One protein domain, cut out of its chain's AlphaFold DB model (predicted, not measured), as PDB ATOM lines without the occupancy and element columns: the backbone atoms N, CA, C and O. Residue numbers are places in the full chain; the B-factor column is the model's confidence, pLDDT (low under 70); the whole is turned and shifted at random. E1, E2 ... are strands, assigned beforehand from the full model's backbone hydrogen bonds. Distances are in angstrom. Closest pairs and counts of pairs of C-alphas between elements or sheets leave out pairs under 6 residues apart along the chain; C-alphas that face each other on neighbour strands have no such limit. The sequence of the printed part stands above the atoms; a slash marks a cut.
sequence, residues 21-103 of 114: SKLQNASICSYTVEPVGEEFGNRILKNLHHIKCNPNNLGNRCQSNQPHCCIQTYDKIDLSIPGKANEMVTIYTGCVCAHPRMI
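This is residues 21 to 103 of the 114 residues of an uncharacterized protein of Melipona quadrifasciata (UniProt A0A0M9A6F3). Little regular structure is present: a long strand hairpin, E3 and E4, runs along the longest axis, and a short hairpin, E1 and E2, packs on it through E2. The 83 printed residues hold four named strands, E1 to E4 in chain order, in two antiparallel pairs; the class is all strand, with 33 residues in them. The whole is loose, radius of gyration of the C-alphas 15.5 A, spanning 53 by 27 by 16 A.

E3, residues 69 to 79, and E4, residues 87 to 98, form an antiparallel hairpin; N 73 and O 94 are 2.9 A apart. E4 bends by 60 degrees at residue 95. E2, residues 49 to 53, comes closest to E4 at C-alphas 50 and 92, 4.8 A. E1, residues 31 to 35, forms an antiparallel hairpin with E2; N 34 and O 50 are 2.9 A apart. E1 and E3 are apart.

E3 measures 31.0 A, E4 30.3 A, E1 13.2 A and E2 12.7 A, first to last C-alpha. E1 begins at (233.047, 201.287, 290.434); E4 ends at (230.604, 186.244, 289.307).

The printed part has no cut. Links E1 to E2 and E2 to E3 are long. Residues 37 to 46, 81 to 84 and 100 to 103 have pLDDT under 70.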
ATOM      1  N   SER A  21     225.684 205.596 294.490       92.69
ATOM      2  CA  SER A  21     226.846 206.475 294.663       92.69
ATOM      3  C   SER A  21     227.573 206.254 295.996       92.69
ATOM      4  O   SER A  21     228.791 206.437 296.064       92.69
ATOM      5  N   LYS A  22     226.867 205.789 297.038       94.50
ATOM      6  CA  LYS A  22     227.433 205.544 298.378       94.50
ATOM      7  C   LYS A  22     228.253 204.255 298.471       94.50
ATOM      8  O   LYS A  22     229.015 204.093 299.419       94.50
ATOM      9  N   LEU A  23     228.126 203.351 297.496       94.06
ATOM     10  CA  LEU A  23     228.760 202.025 297.507       94.06
ATOM     11  C   LEU A  23     229.938 201.881 296.525       94.06
ATOM     12  O   LEU A  23     230.558 200.816 296.472       94.06
ATOM     13  N   GLN A  24     230.297 202.953 295.809       94.38
ATOM     14  CA  GLN A  24     231.376 202.984 294.807       94.38
ATOM     15  C   GLN A  24     232.681 202.332 295.298       94.38
ATOM     16  O   GLN A  24     233.237 201.478 294.611       94.38
ATOM     17  N   ASN A  25     233.113 202.661 296.522       92.31
ATOM     18  CA  ASN A  25     234.350 202.145 297.128       92.31
ATOM     19  C   ASN A  25     234.133 200.998 298.127       92.31
ATOM     20  O   ASN A  25     235.098 200.360 298.534       92.31
ATOM     21  N   ALA A  26     232.890 200.758 298.554       90.94
ATOM     22  CA  ALA A  26     232.557 199.725 299.539       90.94
ATOM     23  C   ALA A  26     232.222 198.373 298.889       90.94
ATOM     24  O   ALA A  26     232.228 197.340 299.557       90.94
ATOM     25  N   SER A  27     231.901 198.368 297.594       91.38
ATOM     26  CA  SER A  27     231.632 197.139 296.855       91.38
ATOM     27  C   SER A  27     232.917 196.355 296.569       91.38
ATOM     28  O   SER A  27     233.974 196.927 296.309       91.38
ATOM     29  N   ILE A  28     232.809 195.020 296.572       91.88
ATOM     30  CA  ILE A  28     233.914 194.110 296.220       91.88
ATOM     31  C   ILE A  28     234.461 194.448 294.825       91.88
ATOM     32  O   ILE A  28     235.668 194.493 294.607       91.88
ATOM     33  N   CYS A  29     233.557 194.698 293.879       93.50
ATOM     34  CA  CYS A  29     233.889 195.155 292.541       93.50
ATOM     35  C   CYS A  29     233.656 196.657 292.455       93.50
ATOM     36  O   CYS A  29     232.621 197.077 291.940       93.50
ATOM     37  N   SER A  30     234.611 197.437 292.973       95.44
ATOM     38  CA  SER A  30     234.494 198.896 293.019       95.44
ATOM     39  C   SER A  30     234.259 199.513 291.642       95.44
ATOM     40  O   SER A  30     234.662 198.964 290.607       95.44
ATOM     41  N   TYR A  31     233.568 200.648 291.638       96.50
ATOM     42  CA  TYR A  31     233.047 201.287 290.434       96.50
ATOM     43  C   TYR A  31     232.924 202.801 290.602       96.50
ATOM     44  O   TYR A  31     232.964 203.316 291.718       96.50
ATOM     45  N   THR A  32     232.723 203.496 289.488       96.56
ATOM     46  CA  THR A  32     232.369 204.915 289.428       96.56
ATOM     47  C   THR A  32     230.958 205.094 288.875       96.56
ATOM     48  O   THR A  32     230.480 204.293 288.067       96.56
ATOM     49  N   VAL A  33     230.273 206.143 289.327       94.81
ATOM     50  CA  VAL A  33     229.006 206.608 288.754       94.81
ATOM     51  C   VAL A  33     229.303 207.821 287.885       94.81
ATOM     52  O   VAL A  33     229.723 208.863 288.381       94.81
ATOM     53  N   GLU A  34     229.097 207.680 286.583       90.44
ATOM     54  CA  GLU A  34     229.380 208.713 285.588       90.44
ATOM     55  C   GLU A  34     228.092 209.084 284.857       90.44
ATOM     56  O   GLU A  34     227.295 208.193 284.574       90.44
ATOM     57  N   PRO A  35     227.851 210.355 284.512       86.94
ATOM     58  CA  PRO A  35     226.720 210.697 283.661       86.94
ATOM     59  C   PRO A  35     226.858 209.986 282.312       86.94
ATOM     60  O   PRO A  35     227.950 209.881 281.745       86.94
ATOM     61  N   VAL A  36     225.742 209.498 281.778       80.62
ATOM     62  CA  VAL A  36     225.690 209.125 280.364       80.62
ATOM     63  C   VAL A  36     225.726 210.441 279.610       80.62
ATOM     64  O   VAL A  36     224.830 211.256 279.805       80.62
ATOM     65  N   GLY A  37     226.826 210.677 278.889       68.44
ATOM     66  CA  GLY A  37     227.231 211.988 278.373       68.44
ATOM     67  C   GLY A  37     226.107 212.832 277.759       68.44
ATOM     68  O   GLY A  37     225.070 212.333 277.332       68.44
ATOM     69  N   GLU A  38     226.329 214.144 277.707       55.03
ATOM     70  CA  GLU A  38     225.289 215.137 277.402       55.03
ATOM     71  C   GLU A  38     224.747 215.091 275.962       55.03
ATOM     72  O   GLU A  38     223.721 215.709 275.679       55.03
ATOM     73  N   GLU A  39     225.384 214.348 275.055       53.50
ATOM     74  CA  GLU A  39     225.133 214.453 273.618       53.50
ATOM     75  C   GLU A  39     224.386 213.242 273.041       53.50
ATOM     76  O   GLU A  39     224.915 212.471 272.244       53.50
ATOM     77  N   PHE A  40     223.096 213.132 273.364       58.72
ATOM     78  CA  PHE A  40     222.114 212.574 272.419       58.72
ATOM     79  C   PHE A  40     221.392 213.744 271.735       58.72
ATOM     80  O   PHE A  40     220.209 214.016 271.963       58.72
ATOM     81  N   GLY A  41     222.143 214.519 270.946       57.91
ATOM     82  CA  GLY A  41     221.695 215.810 270.413       57.91
ATOM     83  C   GLY A  41     221.618 216.899 271.494       57.91
ATOM     84  O   GLY A  41     222.513 217.012 272.316       57.91
ATOM     85  N   ASN A  42     220.540 217.697 271.520       53.31
ATOM     86  CA  ASN A  42     220.364 218.833 272.450       53.31
ATOM     87  C   ASN A  42     219.737 218.455 273.813       53.31
ATOM     88  O   ASN A  42     219.236 219.328 274.528       53.31
ATOM     89  N   ARG A  43     219.665 217.164 274.165       55.12
ATOM     90  CA  ARG A  43     219.056 216.704 275.424       55.12
ATOM     91  C   ARG A  43     220.109 216.139 276.362       55.12
ATOM     92  O   ARG A  43     220.598 215.037 276.156       55.12
ATOM     93  N   ILE A  44     220.311 216.840 277.473       54.94
ATOM     94  CA  ILE A  44     220.998 216.297 278.642       54.94
ATOM     95  C   ILE A  44     220.075 215.236 279.260       54.94
ATOM     96  O   ILE A  44     219.001 215.567 279.775       54.94
ATOM     97  N   LEU A  45     220.472 213.961 279.235       64.62
ATOM     98  CA  LEU A  45     219.827 212.904 280.020       64.62
ATOM     99  C   LEU A  45     220.221 213.079 281.493       64.62
ATOM    100  O   LEU A  45     220.968 212.283 282.047       64.62
ATOM    101  N   LYS A  46     219.723 214.150 282.127       61.53
ATOM    102  CA  LYS A  46     220.173 214.653 283.444       61.53
ATOM    103  C   LYS A  46     220.154 213.623 284.577       61.53
ATOM    104  O   LYS A  46     220.790 213.844 285.597       61.53
ATOM    105  N   ASN A  47     219.432 212.518 284.401       74.69
ATOM    106  CA  ASN A  47     219.241 211.494 285.424       74.69
ATOM    107  C   ASN A  47     219.805 210.124 285.025       74.69
ATOM    108  O   ASN A  47     219.638 209.162 285.775       74.69
ATOM    109  N   LEU A  48     220.443 210.006 283.857       83.44
ATOM    110  CA  LEU A  48     220.976 208.735 283.387       83.44
ATOM    111  C   LEU A  48     222.473 208.658 283.668       83.44
ATOM    112  O   LEU A  48     223.236 209.542 283.286       83.44
ATOM    113  N   HIS A  49     222.884 207.572 284.314       89.94
ATOM    114  CA  HIS A  49     224.267 207.357 284.712       89.94
ATOM    115  C   HIS A  49     224.758 205.977 284.270       89.94
ATOM    116  O   HIS A  49     224.007 205.002 284.265       89.94
ATOM    117  N   HIS A  50     226.033 205.903 283.912       92.81
ATOM    118  CA  HIS A  50     226.805 204.681 283.822       92.81
ATOM    119  C   HIS A  50     227.361 204.312 285.194       92.81
ATOM    120  O   HIS A  50     227.958 205.144 285.872       92.81
ATOM    121  N   ILE A  51     227.246 203.038 285.554       96.00
ATOM    122  CA  ILE A  51     228.015 202.434 286.641       96.00
ATOM    123  C   ILE A  51     229.183 201.688 286.001       96.00
ATOM    124  O   ILE A  51     229.004 200.582 285.482       96.00
ATOM    125  N   LYS A  52     230.362 202.314 285.977       95.12
ATOM    126  CA  LYS A  52     231.558 201.759 285.333       95.12
ATOM    127  C   LYS A  52     232.450 201.078 286.350       95.12
ATOM    128  O   LYS A  52     232.888 201.695 287.315       95.12
ATOM    129  N   CYS A  53     232.756 199.809 286.121       95.25
ATOM    130  CA  CYS A  53     233.674 199.086 286.988       95.25
ATOM    131  C   CYS A  53     235.063 199.689 286.912       95.25
ATOM    132  O   CYS A  53     235.528 200.074 285.837       95.25
ATOM    133  N   ASN A  54     235.746 199.705 288.053       93.69
ATOM    134  CA  ASN A  54     237.147 200.063 288.084       93.69
ATOM    135  C   ASN A  54     237.913 199.118 287.136       93.69
ATOM    136  O   ASN A  54     237.843 197.894 287.313       93.69
ATOM    137  N   PRO A  55     238.639 199.648 286.135       87.81
ATOM    138  CA  PRO A  55     239.345 198.825 285.158       87.81
ATOM    139  C   PRO A  55     240.387 197.914 285.810       87.81
ATOM    140  O   PRO A  55     240.615 196.812 285.324       87.81
ATOM    141  N   ASN A  56     240.941 198.316 286.958       88.00
ATOM    142  CA  ASN A  56     241.881 197.502 287.723       88.00
ATOM    143  C   ASN A  56     241.217 196.328 288.452       88.00
ATOM    144  O   ASN A  56     241.928 195.521 289.032       88.00
ATOM    145  N   ASN A  57     239.887 196.219 288.459       85.75
ATOM    146  CA  ASN A  57     239.175 195.086 289.056       85.75
ATOM    147  C   ASN A  57     238.626 194.125 288.002       85.75
ATOM    148  O   ASN A  57     238.388 192.959 288.310       85.75
ATOM    149  N   LEU A  58     238.395 194.584 286.770       87.12
ATOM    150  CA  LEU A  58     237.787 193.764 285.724       87.12
ATOM    151  C   LEU A  58     238.636 192.525 285.426       87.12
ATOM    152  O   LEU A  58     239.837 192.616 285.190       87.12
ATOM    153  N   GLY A  59     238.002 191.351 285.463       81.75
ATOM    154  CA  GLY A  59     238.694 190.069 285.298       81.75
ATOM    155  C   GLY A  59     239.527 189.627 286.509       81.75
ATOM    156  O   GLY A  59     239.895 188.454 286.580       81.75
ATOM    157  N   ASN A  60     239.764 190.500 287.492       81.88
ATOM    158  CA  ASN A  60     240.487 190.148 288.712       81.88
ATOM    159  C   ASN A  60     239.597 189.394 289.695       81.88
ATOM    160  O   ASN A  60     238.377 189.582 289.734       81.88
ATOM    161  N   ARG A  61     240.232 188.521 290.492       83.81
ATOM    162  CA  ARG A  61     239.530 187.699 291.478       83.81
ATOM    163  C   ARG A  61     238.899 188.584 292.550       83.81
ATOM    164  O   ARG A  61     239.595 189.327 293.232       83.81
ATOM    165  N   CYS A  62     237.590 188.458 292.712       87.50
ATOM    166  CA  CYS A  62     236.800 189.207 293.689       87.50
ATOM    167  C   CYS A  62     236.475 188.385 294.949       87.50
ATOM    168  O   CYS A  62     235.972 188.916 295.935       87.50
ATOM    169  N   GLN A  63     236.798 187.089 294.944       81.75
ATOM    170  CA  GLN A  63     236.785 186.220 296.118       81.75
ATOM    171  C   GLN A  63     238.084 185.416 296.156       81.75
ATOM    172  O   GLN A  63     238.521 184.890 295.134       81.75
ATOM    173  N   SER A  64     238.700 185.300 297.333       73.31
ATOM    174  CA  SER A  64     240.019 184.670 297.490       73.31
ATOM    175  C   SER A  64     240.030 183.177 297.135       73.31
ATOM    176  O   SER A  64     241.028 182.673 296.629       73.31
ATOM    177  N   ASN A  65     238.914 182.479 297.371       72.62
ATOM    178  CA  ASN A  65     238.867 181.010 297.382       72.62
ATOM    179  C   ASN A  65     238.124 180.403 296.185       72.62
ATOM    180  O   ASN A  65     237.954 179.188 296.112       72.62
ATOM    181  N   GLN A  66     237.623 181.228 295.272       71.62
ATOM    182  CA  GLN A  66     236.827 180.779 294.134       71.62
ATOM    183  C   GLN A  66     237.218 181.604 292.909       71.62
ATOM    184  O   GLN A  66     237.622 182.756 293.062       71.62
ATOM    185  N   PRO A  67     237.086 181.077 291.684       77.06
ATOM    186  CA  PRO A  67     237.541 181.785 290.495       77.06
ATOM    187  C   PRO A  67     236.599 182.938 290.112       77.06
ATOM    188  O   PRO A  67     236.478 183.228 288.941       77.06
ATOM    189  N   HIS A  68     235.891 183.582 291.042       85.06
ATOM    190  CA  HIS A  68     234.963 184.668 290.736       85.06
ATOM    191  C   HIS A  68     235.717 185.916 290.286       85.06
ATOM    192  O   HIS A  68     236.667 186.320 290.953       85.06
ATOM    193  N   CYS A  69     235.253 186.556 289.215       89.38
ATOM    194  CA  CYS A  69     235.847 187.774 288.669       89.38
ATOM    195  C   CYS A  69     234.861 188.942 288.715       89.38
ATOM    196  O   CYS A  69     233.646 188.731 288.632       89.38
ATOM    197  N   CYS A  70     235.373 190.173 288.794       91.50
ATOM    198  CA  CYS A  70     234.542 191.355 288.576       91.50
ATOM    199  C   CYS A  70     234.201 191.526 287.097       91.50
ATOM    200  O   CYS A  70     235.075 191.449 286.228       91.50
ATOM    201  N   ILE A  71     232.923 191.784 286.825       91.31
ATOM    202  CA  ILE A  71     232.362 191.871 285.478       91.31
ATOM    203  C   ILE A  71     231.464 193.099 285.377       91.31
ATOM    204  O   ILE A  71     230.621 193.338 286.241       91.31
ATOM    205  N   GLN A  72     231.631 193.836 284.282       94.44
ATOM    206  CA  GLN A  72     230.755 194.930 283.885       94.44
ATOM    207  C   GLN A  72     229.436 194.378 283.344       94.44
ATOM    208  O   GLN A  72     229.422 193.658 282.341       94.44
ATOM    209  N   THR A  73     228.321 194.757 283.961       93.81
ATOM    210  CA  THR A  73     226.992 194.532 283.392       93.81
ATOM    211  C   THR A  73     226.569 195.740 282.572       93.81
ATOM    212  O   THR A  73     226.929 196.884 282.868       93.81
ATOM    213  N   TYR A  74     225.806 195.478 281.519       94.31
ATOM    214  CA  TYR A  74     225.189 196.504 280.696       94.31
ATOM    215  C   TYR A  74     223.765 196.089 280.355       94.31
ATOM    216  O   TYR A  74     223.431 194.903 280.377       94.31
ATOM    217  N   ASP A  75     222.958 197.074 280.005       92.31
ATOM    218  CA  ASP A  75     221.655 196.891 279.394       92.31
ATOM    219  C   ASP A  75     221.554 197.766 278.141       92.31
ATOM    220  O   ASP A  75     222.375 198.666 277.919       92.31
ATOM    221  N   LYS A  76     220.568 197.480 277.300       89.56
ATOM    222  CA  LYS A  76     220.228 198.296 276.140       89.56
ATOM    223  C   LYS A  76     218.860 198.901 276.365       89.56
ATOM    224  O   LYS A  76     217.881 198.178 276.518       89.56
ATOM    225  N   ILE A  77     218.801 200.222 276.351       85.56
ATOM    226  CA  ILE A  77     217.555 200.958 276.509       85.56
ATOM    227  C   ILE A  77     217.188 201.626 275.188       85.56
ATOM    228  O   ILE A  77     218.059 202.118 274.470       85.56
ATOM    229  N   ASP A  78     215.894 201.663 274.890       84.06
ATOM    230  CA  ASP A  78     215.372 202.474 273.797       84.06
ATOM    231  C   ASP A  78     215.096 203.884 274.316       84.06
ATOM    232  O   ASP A  78     214.215 204.103 275.153       84.06
ATOM    233  N   LEU A  79     215.850 204.856 273.810       77.94
ATOM    234  CA  LEU A  79     215.605 206.260 274.091       77.94
ATOM    235  C   LEU A  79     214.643 206.829 273.054       77.94
ATOM    236  O   LEU A  79     214.937 206.884 271.858       77.94
ATOM    237  N   SER A  80     213.490 207.293 273.532       73.06
ATOM    238  CA  SER A  80     212.537 208.006 272.690       73.06
ATOM    239  C   SER A  80     212.984 209.454 272.492       73.06
ATOM    240  O   SER A  80     212.962 210.272 273.419       73.06
ATOM    241  N   ILE A  81     213.397 209.771 271.263       68.50
ATOM    242  CA  ILE A  81     213.800 211.114 270.845       68.50
ATOM    243  C   ILE A  81     212.651 211.713 270.016       68.50
ATOM    244  O   ILE A  81     212.347 211.195 268.942       68.50
ATOM    245  N   PRO A  82     211.994 212.802 270.461       65.94
ATOM    246  CA  PRO A  82     210.892 213.397 269.710       65.94
ATOM    247  C   PRO A  82     211.320 213.818 268.305       65.94
ATOM    248  O   PRO A  82     212.329 214.499 268.134       65.94
ATOM    249  N   GLY A  83     210.537 213.420 267.303       68.06
ATOM    250  CA  GLY A  83     210.807 213.741 265.901       68.06
ATOM    251  C   GLY A  83     211.926 212.916 265.253       68.06
ATOM    252  O   GLY A  83     212.255 213.169 264.097       68.06
ATOM    253  N   LYS A  84     212.497 211.927 265.954       67.69
ATOM    254  CA  LYS A  84     213.434 210.946 265.392       67.69
ATOM    255  C   LYS A  84     212.970 209.523 265.699       67.69
ATOM    256  O   LYS A  84     212.113 209.301 266.551       67.69
ATOM    257  N   ALA A  85     213.535 208.557 264.977       72.50
ATOM    258  CA  ALA A  85     213.420 207.160 265.367       72.50
ATOM    259  C   ALA A  85     214.055 206.956 266.752       72.50
ATOM    260  O   ALA A  85     215.003 207.662 267.108       72.50
ATOM    261  N   ASN A  86     213.527 206.001 267.519       75.44
ATOM    262  CA  ASN A  86     214.126 205.614 268.791       75.44
ATOM    263  C   ASN A  86     215.577 205.179 268.566       75.44
ATOM    264  O   ASN A  86     215.878 204.460 267.609       75.44
ATOM    265  N   GLU A  87     216.457 205.606 269.463       77.12
ATOM    266  CA  GLU A  87     217.863 205.234 269.434       77.12
ATOM    267  C   GLU A  87     218.137 204.207 270.531       77.12
ATOM    268  O   GLU A  87     217.783 204.410 271.695       77.12
ATOM    269  N   MET A  88     218.764 203.092 270.151       84.00
ATOM    270  CA  MET A  88     219.157 202.053 271.094       84.00
ATOM    271  C   MET A  88     220.494 202.428 271.727       84.00
ATOM    272  O   MET A  88     221.530 202.433 271.059       84.00
ATOM    273  N   VAL A  89     220.479 202.684 273.030       83.19
ATOM    274  CA  VAL A  89     221.651 203.122 273.789       83.19
ATOM    275  C   VAL A  89     222.078 202.047 274.771       83.19
ATOM    276  O   VAL A  89     221.258 201.430 275.448       83.19
ATOM    277  N   THR A  90     223.386 201.821 274.858       87.62
ATOM    278  CA  THR A  90     223.963 200.913 275.854       87.62
ATOM    279  C   THR A  90     224.245 201.667 277.146       87.62
ATOM    280  O   THR A  90     224.926 202.689 277.133       87.62
ATOM    281  N   ILE A  91     223.765 201.133 278.266       90.75
ATOM    282  CA  ILE A  91     223.971 201.687 279.603       90.75
ATOM    283  C   ILE A  91     224.672 200.653 280.462       90.75
ATOM    284  O   ILE A  91     224.195 199.537 280.623       90.75
ATOM    285  N   TYR A  92     225.803 201.030 281.041       93.94
ATOM    286  CA  TYR A  92     226.472 200.241 282.066       93.94
ATOM    287  C   TYR A  92     225.699 200.301 283.385       93.94
ATOM    288  O   TYR A  92     225.521 201.381 283.944       93.94
ATOM    289  N   THR A  93     225.220 199.150 283.856       94.62
ATOM    290  CA  THR A  93     224.239 199.054 284.953       94.62
ATOM    291  C   THR A  93     224.832 198.623 286.286       94.62
ATOM    292  O   THR A  93     224.155 198.723 287.306       94.62
ATOM    293  N   GLY A  94     226.068 198.124 286.310       95.00
ATOM    294  CA  GLY A  94     226.637 197.596 287.540       95.00
ATOM    295  C   GLY A  94     227.907 196.784 287.361       95.00
ATOM    296  O   GLY A  94     228.358 196.495 286.250       95.00
ATOM    297  N   CYS A  95     228.455 196.393 288.507       93.94
ATOM    298  CA  CYS A  95     229.623 195.539 288.628       93.94
ATOM    299  C   CYS A  95     229.277 194.355 289.512       93.94
ATOM    300  O   CYS A  95     228.828 194.531 290.644       93.94
ATOM    301  N   VAL A  96     229.479 193.147 288.995       92.69
ATOM    302  CA  VAL A  96     229.156 191.911 289.713       92.69
ATOM    303  C   VAL A  96     230.398 191.058 289.892       92.69
ATOM    304  O   VAL A  96     231.225 190.955 288.990       92.69
ATOM    305  N   CYS A  97     230.509 190.430 291.058       91.75
ATOM    306  CA  CYS A  97     231.476 189.375 291.318       91.75
ATOM    307  C   CYS A  97     230.836 188.042 290.931       91.75
ATOM    308  O   CYS A  97     229.881 187.615 291.580       91.75
ATOM    309  N   ALA A  98     231.298 187.405 289.855       88.25
ATOM    310  CA  ALA A  98     230.604 186.244 289.307       88.25
ATOM    311  C   ALA A  98     231.553 185.157 288.787       88.25
ATOM    312  O   ALA A  98     232.687 185.425 288.389       88.25
ATOM    313  N   HIS A  99     231.083 183.908 288.816       84.19
ATOM    314  CA  HIS A  99     231.887 182.749 288.450       84.19
ATOM    315  C   HIS A  99     232.061 182.651 286.916       84.19
ATOM    316  O   HIS A  99     231.081 182.434 286.200       84.19
ATOM    317  N   PRO A 100     233.292 182.706 286.381       66.19
ATOM    318  CA  PRO A 100     233.580 182.827 284.954       66.19
ATOM    319  C   PRO A 100     233.157 181.604 284.144       66.19
ATOM    320  O   PRO A 100     232.721 181.748 283.007       66.19
ATOM    321  N   ARG A 101     233.180 180.395 284.733       63.75
ATOM    322  CA  ARG A 101     232.676 179.185 284.047       63.75
ATOM    323  C   ARG A 101     231.188 179.262 283.677       63.75
ATOM    324  O   ARG A 101     230.747 178.480 282.844       63.75
ATOM    325  N   MET A 102     230.426 180.189 284.261       57.31
ATOM    326  CA  MET A 102     229.020 180.405 283.911       57.31
ATOM    327  C   MET A 102     228.809 181.572 282.931       57.31
ATOM    328  O   MET A 102     227.667 181.881 282.602       57.31
ATOM    329  N   ILE A 103     229.876 182.238 282.458       57.53
ATOM    330  CA  ILE A 103     229.771 183.531 281.768       57.53
ATOM    331  C   ILE A 103     230.584 183.526 280.472       57.53
ATOM    332  O   ILE A 103     231.803 183.662 280.472       57.53
TER     333      ILE A 103